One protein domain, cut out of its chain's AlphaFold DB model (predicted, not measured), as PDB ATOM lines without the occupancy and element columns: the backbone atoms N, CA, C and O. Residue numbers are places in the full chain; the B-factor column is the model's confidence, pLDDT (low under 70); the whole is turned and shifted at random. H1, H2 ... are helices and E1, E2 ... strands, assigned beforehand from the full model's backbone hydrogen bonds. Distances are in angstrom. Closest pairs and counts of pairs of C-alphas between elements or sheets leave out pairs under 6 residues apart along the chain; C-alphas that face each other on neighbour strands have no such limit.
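AT A GLANCE: This is residues 371 to 478 of the 514 residues of an uncharacterized protein of Cyanobium sp. NAT70 (UniProt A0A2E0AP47). Two small twisted sheets of four strands each stand next to each other along the longest axis, E1 to E4 in one and E5 to E8 in the other, and they come together where edge strand E1 comes near edge strand E5. The short helix H1 packs over one face of the second sheet, at the end of the domain away from the first sheet. The printed part has 108 residues with eight named strands and then one named helix; its class is mostly strand. Each sheet is antiparallel and a meander, each strand the antiparallel neighbour of the one before, in the orders E1 - E2 - E3 - E4 and E5 - E6 - E7 - E8. The whole is compact, with a radius of gyration of the C-alphas of 13.2 A and spans of 38 by 29 by 26 A.

HOW THE PARTS SIT: Start with E1, residues 371 to 375, and E2, residues 384 to 388, a hairpin in which N 374 and O 385 are 2.9 A apart. E2 forms a hairpin with E3, residues 393 to 396, where N 386 and O 394 are 2.9 A apart. E3 is antiparallel to E4, residues 409 to 411, with N 410 and O 395 at 2.8 A. This sheet is only just strongly twisted, its C-alphas lying up to 4.0 A off its best plane. Look next at E5, residues 425 to 431; the closest C-alphas of E1 and E5, those of Ile 374 and Gly 427, are 5.9 A apart. E5 pairs with E6, residues 434 to 441, through N 436 and O 429 at 2.8 A. E6 pairs with E7, residues 444 to 451, through N 437 and O 448 at 2.8 A. E7 pairs with E8, residues 459 to 466, through N 461 and O 449 at 2.8 A; E8 bends by 72 degrees at residue 462. This second sheet is strongly twisted, up to 6.6 A off its plane. H1, residues 470 to 477, is on it at a height over the sheet of 9.7 A and runs along the strands, at 24 degrees to E6 on the local plane. It only just lies over E6 alone: 4 of its 8 C-alphas fall on E6, 2 on E5 and 2 on E7. The closest C-alphas of E5 and H1 are those of Tyr 429 and Ala 477, 4.9 A apart. In H1 every O i to N i+4 pair is within hydrogen-bond range.

IN THESE COORDINATES: Find C-alpha 371 at (358.042, 397.428, 353.361), where E1 begins. E5 starts at C-alpha 425 (355.078, 409.716, 355.770) and is 17.1 A long; E6 measures 22.1 A, E7 23.3 A and E8 19.1 A from first to last C-alpha. H1 is 10.1 A long and ends at C-alpha 477 (347.644, 416.247, 346.252).

THE WHOLE: The two C-alphas farthest apart, those of Phe 407 and Arg 468, are 37.8 A apart. The printed part has no cut. The links E3 to E4, residues 397 to 408, and E4 to E5, residues 412 to 424, are long. The mean pLDDT of the printed part is 82.2, with low confidence at residues 378 to 381, 407 to 408 and 453 to 457.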
ATOM      1  N   ALA A 371     358.944 397.627 352.227       87.81
ATOM      2  CA  ALA A 371     358.042 397.428 353.361       87.81
ATOM      3  C   ALA A 371     356.597 397.817 353.016       87.81
ATOM      4  O   ALA A 371     355.657 397.106 353.387       87.81
ATOM      5  N   ARG A 372     356.405 398.946 352.316       87.38
ATOM      6  CA  ARG A 372     355.100 399.372 351.783       87.38
ATOM      7  C   ARG A 372     355.220 400.430 350.686       87.38
ATOM      8  O   ARG A 372     356.144 401.238 350.674       87.38
ATOM      9  N   LEU A 373     354.201 400.485 349.831       87.44
ATOM     10  CA  LEU A 373     353.968 401.585 348.898       87.44
ATOM     11  C   LEU A 373     353.434 402.816 349.648       87.44
ATOM     12  O   LEU A 373     352.460 402.713 350.397       87.44
ATOM     13  N   ILE A 374     354.048 403.981 349.432       85.06
ATOM     14  CA  ILE A 374     353.555 405.276 349.933       85.06
ATOM     15  C   ILE A 374     352.782 406.010 348.843       85.06
ATOM     16  O   ILE A 374     351.740 406.607 349.117       85.06
ATOM     17  N   ARG A 375     353.292 405.999 347.608       82.62
ATOM     18  CA  ARG A 375     352.615 406.613 346.467       82.62
ATOM     19  C   ARG A 375     352.982 405.883 345.185       82.62
ATOM     20  O   ARG A 375     354.161 405.741 344.891       82.62
ATOM     21  N   ASP A 376     351.966 405.492 344.430       80.88
ATOM     22  CA  ASP A 376     352.147 404.927 343.095       80.88
ATOM     23  C   ASP A 376     352.659 405.985 342.104       80.88
ATOM     24  O   ASP A 376     352.397 407.191 342.249       80.88
ATOM     25  N   GLY A 377     353.380 405.521 341.091       73.19
ATOM     26  CA  GLY A 377     353.822 406.329 339.968       73.19
ATOM     27  C   GLY A 377     352.630 406.965 339.252       73.19
ATOM     28  O   GLY A 377     351.491 406.499 339.301       73.19
ATOM     29  N   SER A 378     352.871 408.098 338.608       69.94
ATOM     30  CA  SER A 378     351.845 408.845 337.875       69.94
ATOM     31  C   SER A 378     352.487 409.620 336.733       69.94
ATOM     32  O   SER A 378     353.702 409.764 336.709       69.94
ATOM     33  N   ASP A 379     351.695 410.254 335.866       64.31
ATOM     34  CA  ASP A 379     352.222 411.193 334.855       64.31
ATOM     35  C   ASP A 379     353.096 412.322 335.455       64.31
ATOM     36  O   ASP A 379     353.787 413.041 334.738       64.31
ATOM     37  N   LEU A 380     353.025 412.531 336.776       62.53
ATOM     38  CA  LEU A 380     353.777 413.549 337.511       62.53
ATOM     39  C   LEU A 380     355.008 412.988 338.247       62.53
ATOM     40  O   LEU A 380     355.812 413.782 338.736       62.53
ATOM     41  N   PHE A 381     355.131 411.663 338.350       69.31
ATOM     42  CA  PHE A 381     356.222 410.943 339.006       69.31
ATOM     43  C   PHE A 381     356.463 409.626 338.262       69.31
ATOM     44  O   PHE A 381     355.684 408.688 338.424       69.31
ATOM     45  N   ASP A 382     357.541 409.555 337.480       73.75
ATOM     46  CA  ASP A 382     357.860 408.381 336.648       73.75
ATOM     47  C   ASP A 382     358.188 407.125 337.483       73.75
ATOM     48  O   ASP A 382     358.126 406.004 336.984       73.75
ATOM     49  N   GLN A 383     358.492 407.321 338.767       84.44
ATOM     50  CA  GLN A 383     358.791 406.294 339.760       84.44
ATOM     51  C   GLN A 383     357.775 406.321 340.908       84.44
ATOM     52  O   GLN A 383     357.207 407.367 341.246       84.44
ATOM     53  N   SER A 384     357.581 405.162 341.535       87.00
ATOM     54  CA  SER A 384     356.779 405.007 342.747       87.00
ATOM     55  C   SER A 384     357.614 405.315 343.990       87.00
ATOM     56  O   SER A 384     358.827 405.127 344.002       87.00
ATOM     57  N   LEU A 385     356.969 405.809 345.046       89.00
ATOM     58  CA  LEU A 385     357.601 406.116 346.328       89.00
ATOM     59  C   LEU A 385     357.317 404.997 347.331       89.00
ATOM     60  O   LEU A 385     356.150 404.728 347.647       89.00
ATOM     61  N   TYR A 386     358.375 404.429 347.900       89.25
ATOM     62  CA  TYR A 386     358.304 403.296 348.815       89.25
ATOM     63  C   TYR A 386     358.961 403.584 350.159       89.25
ATOM     64  O   TYR A 386     359.942 404.321 350.247       89.25
ATOM     65  N   GLU A 387     358.421 402.957 351.202       90.19
ATOM     66  CA  GLU A 387     359.160 402.698 352.434       90.19
ATOM     67  C   GLU A 387     359.837 401.338 352.320       90.19
ATOM     68  O   GLU A 387     359.191 400.351 351.958       90.19
ATOM     69  N   THR A 388     361.113 401.283 352.662       88.38
ATOM     70  CA  THR A 388     361.929 400.073 352.668       88.38
ATOM     71  C   THR A 388     361.919 399.363 354.025       88.38
ATOM     72  O   THR A 388     361.492 399.920 355.037       88.38
ATOM     73  N   SER A 389     362.416 398.125 354.084       86.19
ATOM     74  CA  SER A 389     362.480 397.290 355.294       86.19
ATOM     75  C   SER A 389     363.340 397.882 356.418       86.19
ATOM     76  O   SER A 389     363.076 397.631 357.595       86.19
ATOM     77  N   ASN A 390     364.314 398.730 356.080       81.25
ATOM     78  CA  ASN A 390     365.104 399.530 357.023       81.25
ATOM     79  C   ASN A 390     364.443 400.877 357.402       81.25
ATOM     80  O   ASN A 390     365.021 401.655 358.161       81.25
ATOM     81  N   GLY A 391     363.216 401.144 356.939       83.25
ATOM     82  CA  GLY A 391     362.431 402.338 357.274       83.25
ATOM     83  C   GLY A 391     362.842 403.598 356.509       83.25
ATOM     84  O   GLY A 391     362.506 404.708 356.933       83.25
ATOM     85  N   HIS A 392     363.593 403.450 355.417       88.50
ATOM     86  CA  HIS A 392     364.016 404.550 354.554       88.50
ATOM     87  C   HIS A 392     363.004 404.810 353.437       88.50
ATOM     88  O   HIS A 392     362.118 404.001 353.163       88.50
ATOM     89  N   LEU A 393     363.124 405.977 352.814       88.19
ATOM     90  CA  LEU A 393     362.265 406.417 351.726       88.19
ATOM     91  C   LEU A 393     363.036 406.409 350.403       88.19
ATOM     92  O   LEU A 393     364.052 407.097 350.290       88.19
ATOM     93  N   ILE A 394     362.524 405.694 349.401       87.81
ATOM     94  CA  ILE A 394     363.142 405.586 348.071       87.81
ATOM     95  C   ILE A 394     362.125 405.849 346.959       87.81
ATOM     96  O   ILE A 394     360.942 405.526 347.108       87.81
ATOM     97  N   PHE A 395     362.582 406.414 345.843       87.25
ATOM     98  CA  PHE A 395     361.886 406.281 344.563       87.25
ATOM     99  C   PHE A 395     362.424 405.058 343.831       87.25
ATOM    100  O   PHE A 395     363.636 404.904 343.759       87.25
ATOM    101  N   ALA A 396     361.547 404.210 343.303       86.56
ATOM    102  CA  ALA A 396     361.930 403.024 342.538       86.56
ATOM    103  C   ALA A 396     360.910 402.728 341.428       86.56
ATOM    104  O   ALA A 396     359.893 403.426 341.296       86.56
ATOM    105  N   GLU A 397     361.171 401.709 340.611       85.38
ATOM    106  CA  GLU A 397     360.245 401.261 339.575       85.38
ATOM    107  C   GLU A 397     358.843 400.953 340.131       85.38
ATOM    108  O   GLU A 397     358.668 400.474 341.250       85.38
ATOM    109  N   SER A 398     357.810 401.267 339.348       86.69
ATOM    110  CA  SER A 398     356.420 401.042 339.757       86.69
ATOM    111  C   SER A 398     356.036 399.564 339.694       86.69
ATOM    112  O   SER A 398     356.494 398.820 338.830       86.69
ATOM    113  N   GLY A 399     355.107 399.161 340.563       82.81
ATOM    114  CA  GLY A 399     354.581 397.794 340.610       82.81
ATOM    115  C   GLY A 399     355.272 396.868 341.611       82.81
ATOM    116  O   GLY A 399     354.834 395.727 341.739       82.81
ATOM    117  N   LEU A 400     356.276 397.355 342.351       85.88
ATOM    118  CA  LEU A 400     356.870 396.607 343.460       85.88
ATOM    119  C   LEU A 400     355.861 396.424 344.598       85.88
ATOM    120  O   LEU A 400     355.151 397.363 344.985       85.88
ATOM    121  N   VAL A 401     355.814 395.216 345.147       87.12
ATOM    122  CA  VAL A 401     355.020 394.851 346.320       87.12
ATOM    123  C   VAL A 401     355.918 394.614 347.528       87.12
ATOM    124  O   VAL A 401     357.141 394.656 347.450       87.12
ATOM    125  N   LYS A 402     355.299 394.414 348.693       86.56
ATOM    126  CA  LYS A 402     356.035 394.137 349.924       86.56
ATOM    127  C   LYS A 402     356.967 392.928 349.740       86.56
ATOM    128  O   LYS A 402     356.544 391.919 349.190       86.56
ATOM    129  N   ASP A 403     358.174 393.051 350.282       83.56
ATOM    130  CA  ASP A 403     359.276 392.091 350.235       83.56
ATOM    131  C   ASP A 403     359.998 391.989 348.870       83.56
ATOM    132  O   ASP A 403     361.010 391.296 348.780       83.56
ATOM    133  N   ASP A 404     359.570 392.740 347.842       82.31
ATOM    134  CA  ASP A 404     360.324 392.875 346.587       82.31
ATOM    135  C   ASP A 404     361.610 393.683 346.792       82.31
ATOM    136  O   ASP A 404     361.680 394.548 347.666       82.31
ATOM    137  N   THR A 405     362.621 393.427 345.962       83.62
ATOM    138  CA  THR A 405     363.887 394.179 345.948       83.62
ATOM    139  C   THR A 405     363.891 395.125 344.748       83.62
ATOM    140  O   THR A 405     363.687 394.639 343.632       83.62
ATOM    141  N   PRO A 406     364.077 396.443 344.946       81.12
ATOM    142  CA  PRO A 406     364.132 397.395 343.842       81.12
ATOM    143  C   PRO A 406     365.378 397.153 342.979       81.12
ATOM    144  O   PRO A 406     366.445 396.829 343.498       81.12
ATOM    145  N   PHE A 407     365.236 397.304 341.663       69.81
ATOM    146  CA  PHE A 407     366.336 397.179 340.705       69.81
ATOM    147  C   PHE A 407     367.033 398.521 340.442       69.81
ATOM    148  O   PHE A 407     368.250 398.559 340.276       69.81
ATOM    149  N   GLU A 408     366.273 399.619 340.414       69.75
ATOM    150  CA  GLU A 408     366.798 400.984 340.313       69.75
ATOM    151  C   GLU A 408     366.142 401.853 341.388       69.75
ATOM    152  O   GLU A 408     364.945 402.138 341.309       69.75
ATOM    153  N   ASP A 409     366.915 402.317 342.371       77.06
ATOM    154  CA  ASP A 409     366.405 403.171 343.437       77.06
ATOM    155  C   ASP A 409     367.126 404.523 343.565       77.06
ATOM    156  O   ASP A 409     368.321 404.689 343.323       77.06
ATOM    157  N   GLU A 410     366.362 405.541 343.953       83.12
ATOM    158  CA  GLU A 410     366.862 406.861 344.320       83.12
ATOM    159  C   GLU A 410     366.469 407.156 345.775       83.12
ATOM    160  O   GLU A 410     365.306 407.430 346.095       83.12
ATOM    161  N   ILE A 411     367.455 407.125 346.679       84.19
ATOM    162  CA  ILE A 411     367.238 407.385 348.107       84.19
ATOM    163  C   ILE A 411     366.852 408.851 348.336       84.19
ATOM    164  O   ILE A 411     367.577 409.793 347.989       84.19
ATOM    165  N   VAL A 412     365.721 409.063 349.014       84.31
ATOM    166  CA  VAL A 412     365.331 410.383 349.511       84.31
ATOM    167  C   VAL A 412     366.149 410.683 350.758       84.31
ATOM    168  O   VAL A 412     366.097 409.949 351.739       84.31
ATOM    169  N   ASN A 413     366.885 411.793 350.742       82.62
ATOM    170  CA  ASN A 413     367.793 412.154 351.826       82.62
ATOM    171  C   ASN A 413     367.251 413.301 352.684       82.62
ATOM    172  O   ASN A 413     366.553 414.194 352.205       82.62
ATOM    173  N   ASP A 414     367.618 413.323 353.961       80.94
ATOM    174  CA  ASP A 414     367.361 414.414 354.889       80.94
ATOM    175  C   ASP A 414     368.299 415.619 354.651       80.94
ATOM    176  O   ASP A 414     369.115 415.676 353.726       80.94
ATOM    177  N   LYS A 415     368.183 416.645 355.500       76.31
ATOM    178  CA  LYS A 415     369.006 417.866 355.400       76.31
ATOM    179  C   LYS A 415     370.504 417.624 355.646       76.31
ATOM    180  O   LYS A 415     371.307 418.481 355.279       76.31
ATOM    181  N   ASN A 416     370.859 416.525 356.307       73.56
ATOM    182  CA  ASN A 416     372.225 416.126 356.628       73.56
ATOM    183  C   ASN A 416     372.795 415.150 355.587       73.56
ATOM    184  O   ASN A 416     373.972 414.815 355.676       73.56
ATOM    185  N   GLY A 417     371.993 414.737 354.598       72.56
ATOM    186  CA  GLY A 417     372.387 413.759 353.585       72.56
ATOM    187  C   GLY A 417     372.252 412.309 354.045       72.56
ATOM    188  O   GLY A 417     372.888 411.458 353.447       72.56
ATOM    189  N   GLN A 418     371.485 412.046 355.105       79.38
ATOM    190  CA  GLN A 418     371.176 410.693 355.571       79.38
ATOM    191  C   GLN A 418     369.844 410.218 354.973       79.38
ATOM    192  O   GLN A 418     368.982 411.074 354.742       79.38
ATOM    193  N   PRO A 419     369.621 408.906 354.783       81.94
ATOM    194  CA  PRO A 419     368.343 408.387 354.305       81.94
ATOM    195  C   PRO A 419     367.162 408.889 355.143       81.94
ATOM    196  O   PRO A 419     367.198 408.933 356.376       81.94
ATOM    197  N   TYR A 420     366.111 409.329 354.462       84.69
ATOM    198  CA  TYR A 420     364.950 409.939 355.090       84.69
ATOM    199  C   TYR A 420     364.044 408.863 355.699       84.69
ATOM    200  O   TYR A 420     363.660 407.917 355.019       84.69
ATOM    201  N   ASN A 421     363.672 409.016 356.973       85.44
ATOM    202  CA  ASN A 421     362.827 408.045 357.670       85.44
ATOM    203  C   ASN A 421     361.363 408.139 357.206       85.44
ATOM    204  O   ASN A 421     360.741 409.200 357.291       85.44
ATOM    205  N   ALA A 422     360.807 407.020 356.749       81.31
ATOM    206  CA  ALA A 422     359.494 406.945 356.126       81.31
ATOM    207  C   ALA A 422     358.324 406.695 357.102       81.31
ATOM    208  O   ALA A 422     357.164 406.856 356.713       81.31
ATOM    209  N   ALA A 423     358.586 406.370 358.374       79.19
ATOM    210  CA  ALA A 423     357.582 405.837 359.304       79.19
ATOM    211  C   ALA A 423     356.313 406.706 359.426       79.19
ATOM    212  O   ALA A 423     355.194 406.202 359.534       79.19
ATOM    213  N   ASN A 424     356.474 408.031 359.371       85.75
ATOM    214  CA  ASN A 424     355.382 408.994 359.537       85.75
ATOM    215  C   ASN A 424     354.882 409.604 358.223       85.75
ATOM    216  O   ASN A 424     354.009 410.477 358.252       85.75
ATOM    217  N   VAL A 425     355.423 409.174 357.084       88.12
ATOM    218  CA  VAL A 425     355.078 409.716 355.770       88.12
ATOM    219  C   VAL A 425     353.692 409.221 355.360       88.12
ATOM    220  O   VAL A 425     353.355 408.045 355.494       88.12
ATOM    221  N   LYS A 426     352.866 410.157 354.890       85.38
ATOM    222  CA  LYS A 426     351.488 409.913 354.433       85.38
ATOM    223  C   LYS A 426     351.329 410.068 352.931       85.38
ATOM    224  O   LYS A 426     350.393 409.533 352.359       85.38
ATOM    225  N   GLY A 427     352.238 410.797 352.292       84.38
ATOM    226  CA  GLY A 427     352.233 410.958 350.850       84.38
ATOM    227  C   GLY A 427     353.061 412.141 350.384       84.38
ATOM    228  O   GLY A 427     353.588 412.921 351.182       84.38
ATOM    229  N   ILE A 428     353.145 412.286 349.066       87.00
ATOM    230  CA  ILE A 428     353.811 413.407 348.401       87.00
ATOM    231  C   ILE A 428     352.894 414.037 347.353       87.00
ATOM    232  O   ILE A 428     351.957 413.395 346.883       87.00
ATOM    233  N   TYR A 429     353.176 415.275 346.951       84.56
ATOM    234  CA  TYR A 429     352.547 415.926 345.798       84.56
ATOM    235  C   TYR A 429     353.525 416.872 345.081       84.56
ATOM    236  O   TYR A 429     354.436 417.412 345.717       84.56
ATOM    237  N   PRO A 430     353.371 417.115 343.769       82.19
ATOM    238  CA  PRO A 430     354.344 417.891 343.010       82.19
ATOM    239  C   PRO A 430     354.263 419.393 343.316       82.19
ATOM    240  O   PRO A 430     353.203 419.969 343.575       82.19
ATOM    241  N   ILE A 431     355.412 420.063 343.252       84.50
ATOM    242  CA  ILE A 431     355.558 421.518 343.360       84.50
ATOM    243  C   ILE A 431     356.519 422.020 342.277       84.50
ATOM    244  O   ILE A 431     357.290 421.262 341.707       84.50
ATOM    245  N   LYS A 432     356.546 423.334 342.016       78.94
ATOM    246  CA  LYS A 432     357.288 423.956 340.892       78.94
ATOM    247  C   LYS A 432     358.766 423.531 340.720       78.94
ATOM    248  O   LYS A 432     359.339 423.792 339.669       78.94
ATOM    249  N   ARG A 433     359.428 422.988 341.749       79.25
ATOM    250  CA  ARG A 433     360.851 422.589 341.721       79.25
ATOM    251  C   ARG A 433     361.125 421.266 342.456       79.25
ATOM    252  O   ARG A 433     362.177 421.156 343.078       79.25
ATOM    253  N   GLY A 434     360.182 420.326 342.432       86.94
ATOM    254  CA  GLY A 434     360.301 419.007 343.063       86.94
ATOM    255  C   GLY A 434     358.964 418.553 343.640       86.94
ATOM    256  O   GLY A 434     357.931 418.747 343.005       86.94
ATOM    257  N   PHE A 435     358.955 418.030 344.863       87.75
ATOM    258  CA  PHE A 435     357.730 417.594 345.540       87.75
ATOM    259  C   PHE A 435     357.632 418.156 346.956       87.75
ATOM    260  O   PHE A 435     358.607 418.638 347.527       87.75
ATOM    261  N   ALA A 436     356.431 418.151 347.514       89.12
ATOM    262  CA  ALA A 436     356.197 418.341 348.933       89.12
ATOM    263  C   ALA A 436     355.801 416.997 349.537       89.12
ATOM    264  O   ALA A 436     354.966 416.297 348.973       89.12
ATOM    265  N   LEU A 437     356.403 416.664 350.669       91.31
ATOM    266  CA  LEU A 437     356.160 415.451 351.432       91.31
ATOM    267  C   LEU A 437     355.358 415.801 352.684       91.31
ATOM    268  O   LEU A 437     355.653 416.799 353.350       91.31
ATOM    269  N   ILE A 438     354.322 415.009 352.954       90.12
ATOM    270  CA  ILE A 438     353.421 415.158 354.096       90.12
ATOM    271  C   ILE A 438     353.702 414.069 355.123       90.12
ATOM    272  O   ILE A 438     353.685 412.881 354.804       90.12
ATOM    273  N   GLU A 439     353.893 414.484 356.370       90.69
ATOM    274  CA  GLU A 439     354.121 413.596 357.509       90.69
ATOM    275  C   GLU A 439     353.131 413.880 358.627       90.69
ATOM    276  O   GLU A 439     352.740 415.030 358.845       90.69
ATOM    277  N   GLN A 440     352.787 412.854 359.398       87.69
ATOM    278  CA  GLN A 440     352.019 413.001 360.626       87.69
ATOM    279  C   GLN A 440     352.945 412.857 361.838       87.69
ATOM    280  O   GLN A 440     353.377 411.762 362.170       87.69
ATOM    281  N   ILE A 441     353.237 413.967 362.518       85.50
ATOM    282  CA  ILE A 441     354.116 413.996 363.697       85.50
ATOM    283  C   ILE A 441     353.300 414.490 364.891       85.50
ATOM    284  O   ILE A 441     352.737 415.585 364.834       85.50
ATOM    285  N   ASP A 442     353.229 413.693 365.960       84.06
ATOM    286  CA  ASP A 442     352.463 413.987 367.184       84.06
ATOM    287  C   ASP A 442     350.986 414.341 366.906       84.06
ATOM    288  O   ASP A 442     350.430 415.293 367.457       84.06
ATOM    289  N   GLY A 443     350.354 413.623 365.968       82.19
ATOM    290  CA  GLY A 443     348.966 413.869 365.551       82.19
ATOM    291  C   GLY A 443     348.764 415.126 364.691       82.19
ATOM    292  O   GLY A 443     347.629 415.471 364.366       82.19
ATOM    293  N   VAL A 444     349.840 415.814 364.293       86.81
ATOM    294  CA  VAL A 444     349.792 417.018 363.456       86.81
ATOM    295  C   VAL A 444     350.426 416.756 362.095       86.81
ATOM    296  O   VAL A 444     351.594 416.381 362.006       86.81
ATOM    297  N   TYR A 445     349.685 417.055 361.029       88.94
ATOM    298  CA  TYR A 445     350.209 417.013 359.665       88.94
ATOM    299  C   TYR A 445     351.204 418.148 359.410       88.94
ATOM    300  O   TYR A 445     350.926 419.327 359.681       88.94
ATOM    301  N   LYS A 446     352.368 417.798 358.870       91.50
ATOM    302  CA  LYS A 446     353.432 418.723 358.490       91.50
ATOM    303  C   LYS A 446     353.849 418.494 357.038       91.50
ATOM    304  O   LYS A 446     353.815 417.371 356.561       91.50
ATOM    305  N   GLU A 447     354.223 419.569 356.350       91.50
ATOM    306  CA  GLU A 447     354.720 419.558 354.974       91.50
ATOM    307  C   GLU A 447     356.191 419.994 354.906       91.50
ATOM    308  O   GLU A 447     356.587 420.990 355.530       91.50
ATOM    309  N   GLN A 448     356.986 419.285 354.107       92.25
ATOM    310  CA  GLN A 448     358.376 419.612 353.787       92.25
ATOM    311  C   GLN A 448     358.570 419.579 352.270       92.25
ATOM    312  O   GLN A 448     358.237 418.603 351.610       92.25
ATOM    313  N   GLY A 449     359.111 420.654 351.696       90.19
ATOM    314  CA  GLY A 449     359.460 420.673 350.275       90.19
ATOM    315  C   GLY A 449     360.784 419.959 350.024       90.19
ATOM    316  O   GLY A 449     361.710 420.127 350.817       90.19
ATOM    317  N   PHE A 450     360.893 419.257 348.901       89.69
ATOM    318  CA  PHE A 450     362.089 418.607 348.373       89.69
ATOM    319  C   PHE A 450     362.392 419.121 346.965       89.69
ATOM    320  O   PHE A 450     361.485 419.361 346.166       89.69
ATOM    321  N   ARG A 451     363.675 419.346 346.670       84.81
ATOM    322  CA  ARG A 451     364.155 419.662 345.322       84.81
ATOM    323  C   ARG A 451     364.825 418.447 344.727       84.81
ATOM    324  O   ARG A 451     365.698 417.876 345.369       84.81
ATOM    325  N   VAL A 452     364.499 418.184 343.473       70.69
ATOM    326  CA  VAL A 452     365.239 417.267 342.610       70.69
ATOM    327  C   VAL A 452     366.178 418.140 341.769       70.69
ATOM    328  O   VAL A 452     365.721 419.043 341.061       70.69
ATOM    329  N   LYS A 453     367.499 418.017 341.955       54.62
ATOM    330  CA  LYS A 453     368.514 418.796 341.220       54.62
ATOM    331  C   LYS A 453     369.792 417.974 341.017       54.62
ATOM    332  O   LYS A 453     370.598 417.902 341.942       54.62
ATOM    333  N   GLY A 454     370.023 417.529 339.779       52.81
ATOM    334  CA  GLY A 454     371.244 416.814 339.377       52.81
ATOM    335  C   GLY A 454     371.396 415.452 340.061       52.81
ATOM    336  O   GLY A 454     370.488 415.022 340.764       52.81
ATOM    337  N   ASP A 455     372.564 414.834 339.900       49.34
ATOM    338  CA  ASP A 455     372.871 413.435 340.259       49.34
ATOM    339  C   ASP A 455     372.969 413.148 341.778       49.34
ATOM    340  O   ASP A 455     373.730 412.289 342.205       49.34
ATOM    341  N   ARG A 456     372.305 413.926 342.648       55.56
ATOM    342  CA  ARG A 456     372.493 413.870 344.118       55.56
ATOM    343  C   ARG A 456     371.223 413.598 344.928       55.56
ATOM    344  O   ARG A 456     371.188 413.971 346.108       55.56
ATOM    345  N   GLY A 457     370.201 412.993 344.328       66.75
ATOM    346  CA  GLY A 457     368.980 412.623 345.043       66.75
ATOM    347  C   GLY A 457     368.063 413.809 345.387       66.75
ATOM    348  O   GLY A 457     368.482 414.980 345.350       66.75
ATOM    349  N   PRO A 458     366.811 413.561 345.812       79.19
ATOM    350  CA  PRO A 458     365.935 414.598 346.337       79.19
ATOM    351  C   PRO A 458     366.426 415.121 347.695       79.19
ATOM    352  O   PRO A 458     366.704 414.345 348.608       79.19
ATOM    353  N   LYS A 459     366.483 416.453 347.868       80.75
ATOM    354  CA  LYS A 459     366.894 417.096 349.138       80.75
ATOM    355  C   LYS A 459     365.866 418.084 349.684       80.75
ATOM    356  O   LYS A 459     365.318 418.876 348.904       80.75
ATOM    357  N   PRO A 460     365.647 418.141 351.011       87.12
ATOM    358  CA  PRO A 460     364.671 419.036 351.606       87.12
ATOM    359  C   PRO A 460     365.099 420.501 351.466       87.12
ATOM    360  O   PRO A 460     366.274 420.858 351.556       87.12
ATOM    361  N   PHE A 461     364.129 421.391 351.272       85.31
ATOM    362  CA  PHE A 461     364.334 422.833 351.242       85.31
ATOM    363  C   PHE A 461     363.232 423.587 351.985       85.31
ATOM    364  O   PHE A 461     362.056 423.235 351.964       85.31
ATOM    365  N   GLY A 462     363.611 424.713 352.587       83.44
ATOM    366  CA  GLY A 462     362.702 425.463 353.445       83.44
ATOM    367  C   GLY A 462     362.481 424.768 354.788       83.44
ATOM    368  O   GLY A 462     363.086 423.745 355.088       83.44
ATOM    369  N   LYS A 463     361.647 425.381 355.627       84.75
ATOM    370  CA  LYS A 463     361.297 424.839 356.944       84.75
ATOM    371  C   LYS A 463     360.085 423.923 356.818       84.75
ATOM    372  O   LYS A 463     359.174 424.270 356.068       84.75
ATOM    373  N   LEU A 464     360.055 422.872 357.632       86.69
ATOM    374  CA  LEU A 464     358.879 422.050 357.897       86.69
ATOM    375  C   LEU A 464     357.723 422.945 358.379       86.69
ATOM    376  O   LEU A 464     357.901 423.763 359.290       86.69
ATOM    377  N   ARG A 465     356.550 422.840 357.754       89.69
ATOM    378  CA  ARG A 465     355.381 423.693 358.037       89.69
ATOM    379  C   ARG A 465     354.205 422.857 358.493       89.69
ATOM    380  O   ARG A 465     354.003 421.762 358.007       89.69
ATOM    381  N   LYS A 466     353.384 423.396 359.393       90.25
ATOM    382  CA  LYS A 466     352.118 422.761 359.774       90.25
ATOM    383  C   LYS A 466     351.100 422.882 358.635       90.25
ATOM    384  O   LYS A 466     350.817 424.000 358.194       90.25
ATOM    385  N   VAL A 467     350.505 421.761 358.235       89.38
ATOM    386  CA  VAL A 467     349.349 421.729 357.335       89.38
ATOM    387  C   VAL A 467     348.136 422.237 358.113       89.38
ATOM    388  O   VAL A 467     347.776 421.704 359.162       89.38
ATOM    389  N   ARG A 468     347.536 423.340 357.649       85.12
ATOM    390  CA  ARG A 468     346.418 424.000 358.354       85.12
ATOM    391  C   ARG A 468     345.053 423.418 358.006       85.12
ATOM    392  O   ARG A 468     344.129 423.554 358.796       85.12
ATOM    393  N   ASN A 469     344.920 422.845 356.816       86.44
ATOM    394  CA  ASN A 469     343.679 422.282 356.310       86.44
ATOM    395  C   ASN A 469     344.039 421.051 355.474       86.44
ATOM    396  O   ASN A 469     344.603 421.197 354.386       86.44
ATOM    397  N   ILE A 470     343.784 419.866 356.034       83.75
ATOM    398  CA  ILE A 470     344.139 418.593 355.404       83.75
ATOM    399  C   ILE A 470     343.283 418.344 354.159       83.75
ATOM    400  O   ILE A 470     343.861 418.141 353.105       83.75
ATOM    401  N   ILE A 471     341.970 418.592 354.228       83.25
ATOM    402  CA  ILE A 471     341.008 418.502 353.111       83.25
ATOM    403  C   ILE A 471     341.509 419.241 351.858       83.25
ATOM    404  O   ILE A 471     341.637 418.664 350.785       83.25
ATOM    405  N   LYS A 472     341.893 420.518 351.992       84.00
ATOM    406  CA  LYS A 472     342.434 421.297 350.855       84.00
ATOM    407  C   LYS A 472     343.763 420.759 350.330       84.00
ATOM    408  O   LYS A 472     344.151 421.048 349.198       84.00
ATOM    409  N   THR A 473     344.521 420.084 351.185       83.88
ATOM    410  CA  THR A 473     345.812 419.499 350.820       83.88
ATOM    411  C   THR A 473     345.608 418.180 350.090       83.88
ATOM    412  O   THR A 473     346.301 417.956 349.108       83.88
ATOM    413  N   GLU A 474     344.625 417.375 350.490       82.81
ATOM    414  CA  GLU A 474     344.187 416.165 349.785       82.81
ATOM    415  C   GLU A 474     343.664 416.494 348.390       82.81
ATOM    416  O   GLU A 474     344.143 415.920 347.419       82.81
ATOM    417  N   GLU A 475     342.792 417.503 348.261       83.25
ATOM    418  CA  GLU A 475     342.317 418.006 346.961       83.25
ATOM    419  C   GLU A 475     343.481 418.427 346.049       83.25
ATOM    420  O   GLU A 475     343.487 418.156 344.851       83.25
ATOM    421  N   LYS A 476     344.497 419.086 346.620       79.12
ATOM    422  CA  LYS A 476     345.683 419.535 345.881       79.12
ATOM    423  C   LYS A 476     346.628 418.382 345.527       79.12
ATOM    424  O   LYS A 476     347.271 418.426 344.481       79.12
ATOM    425  N   ALA A 477     346.772 417.406 346.419       74.56
ATOM    426  CA  ALA A 477     347.644 416.247 346.252       74.56
ATOM    427  C   ALA A 477     347.005 415.134 345.409       74.56
ATOM    428  O   ALA A 477     347.723 414.239 344.951       74.56
ATOM    429  N   ASN A 478     345.682 415.215 345.229       77.81
ATOM    430  CA  ASN A 478     344.812 414.158 344.736       77.81
ATOM    431  C   ASN A 478     345.103 412.822 345.437       77.81
ATOM    432  O   ASN A 478     345.359 411.810 344.789       77.81
TER     433      ASN A 478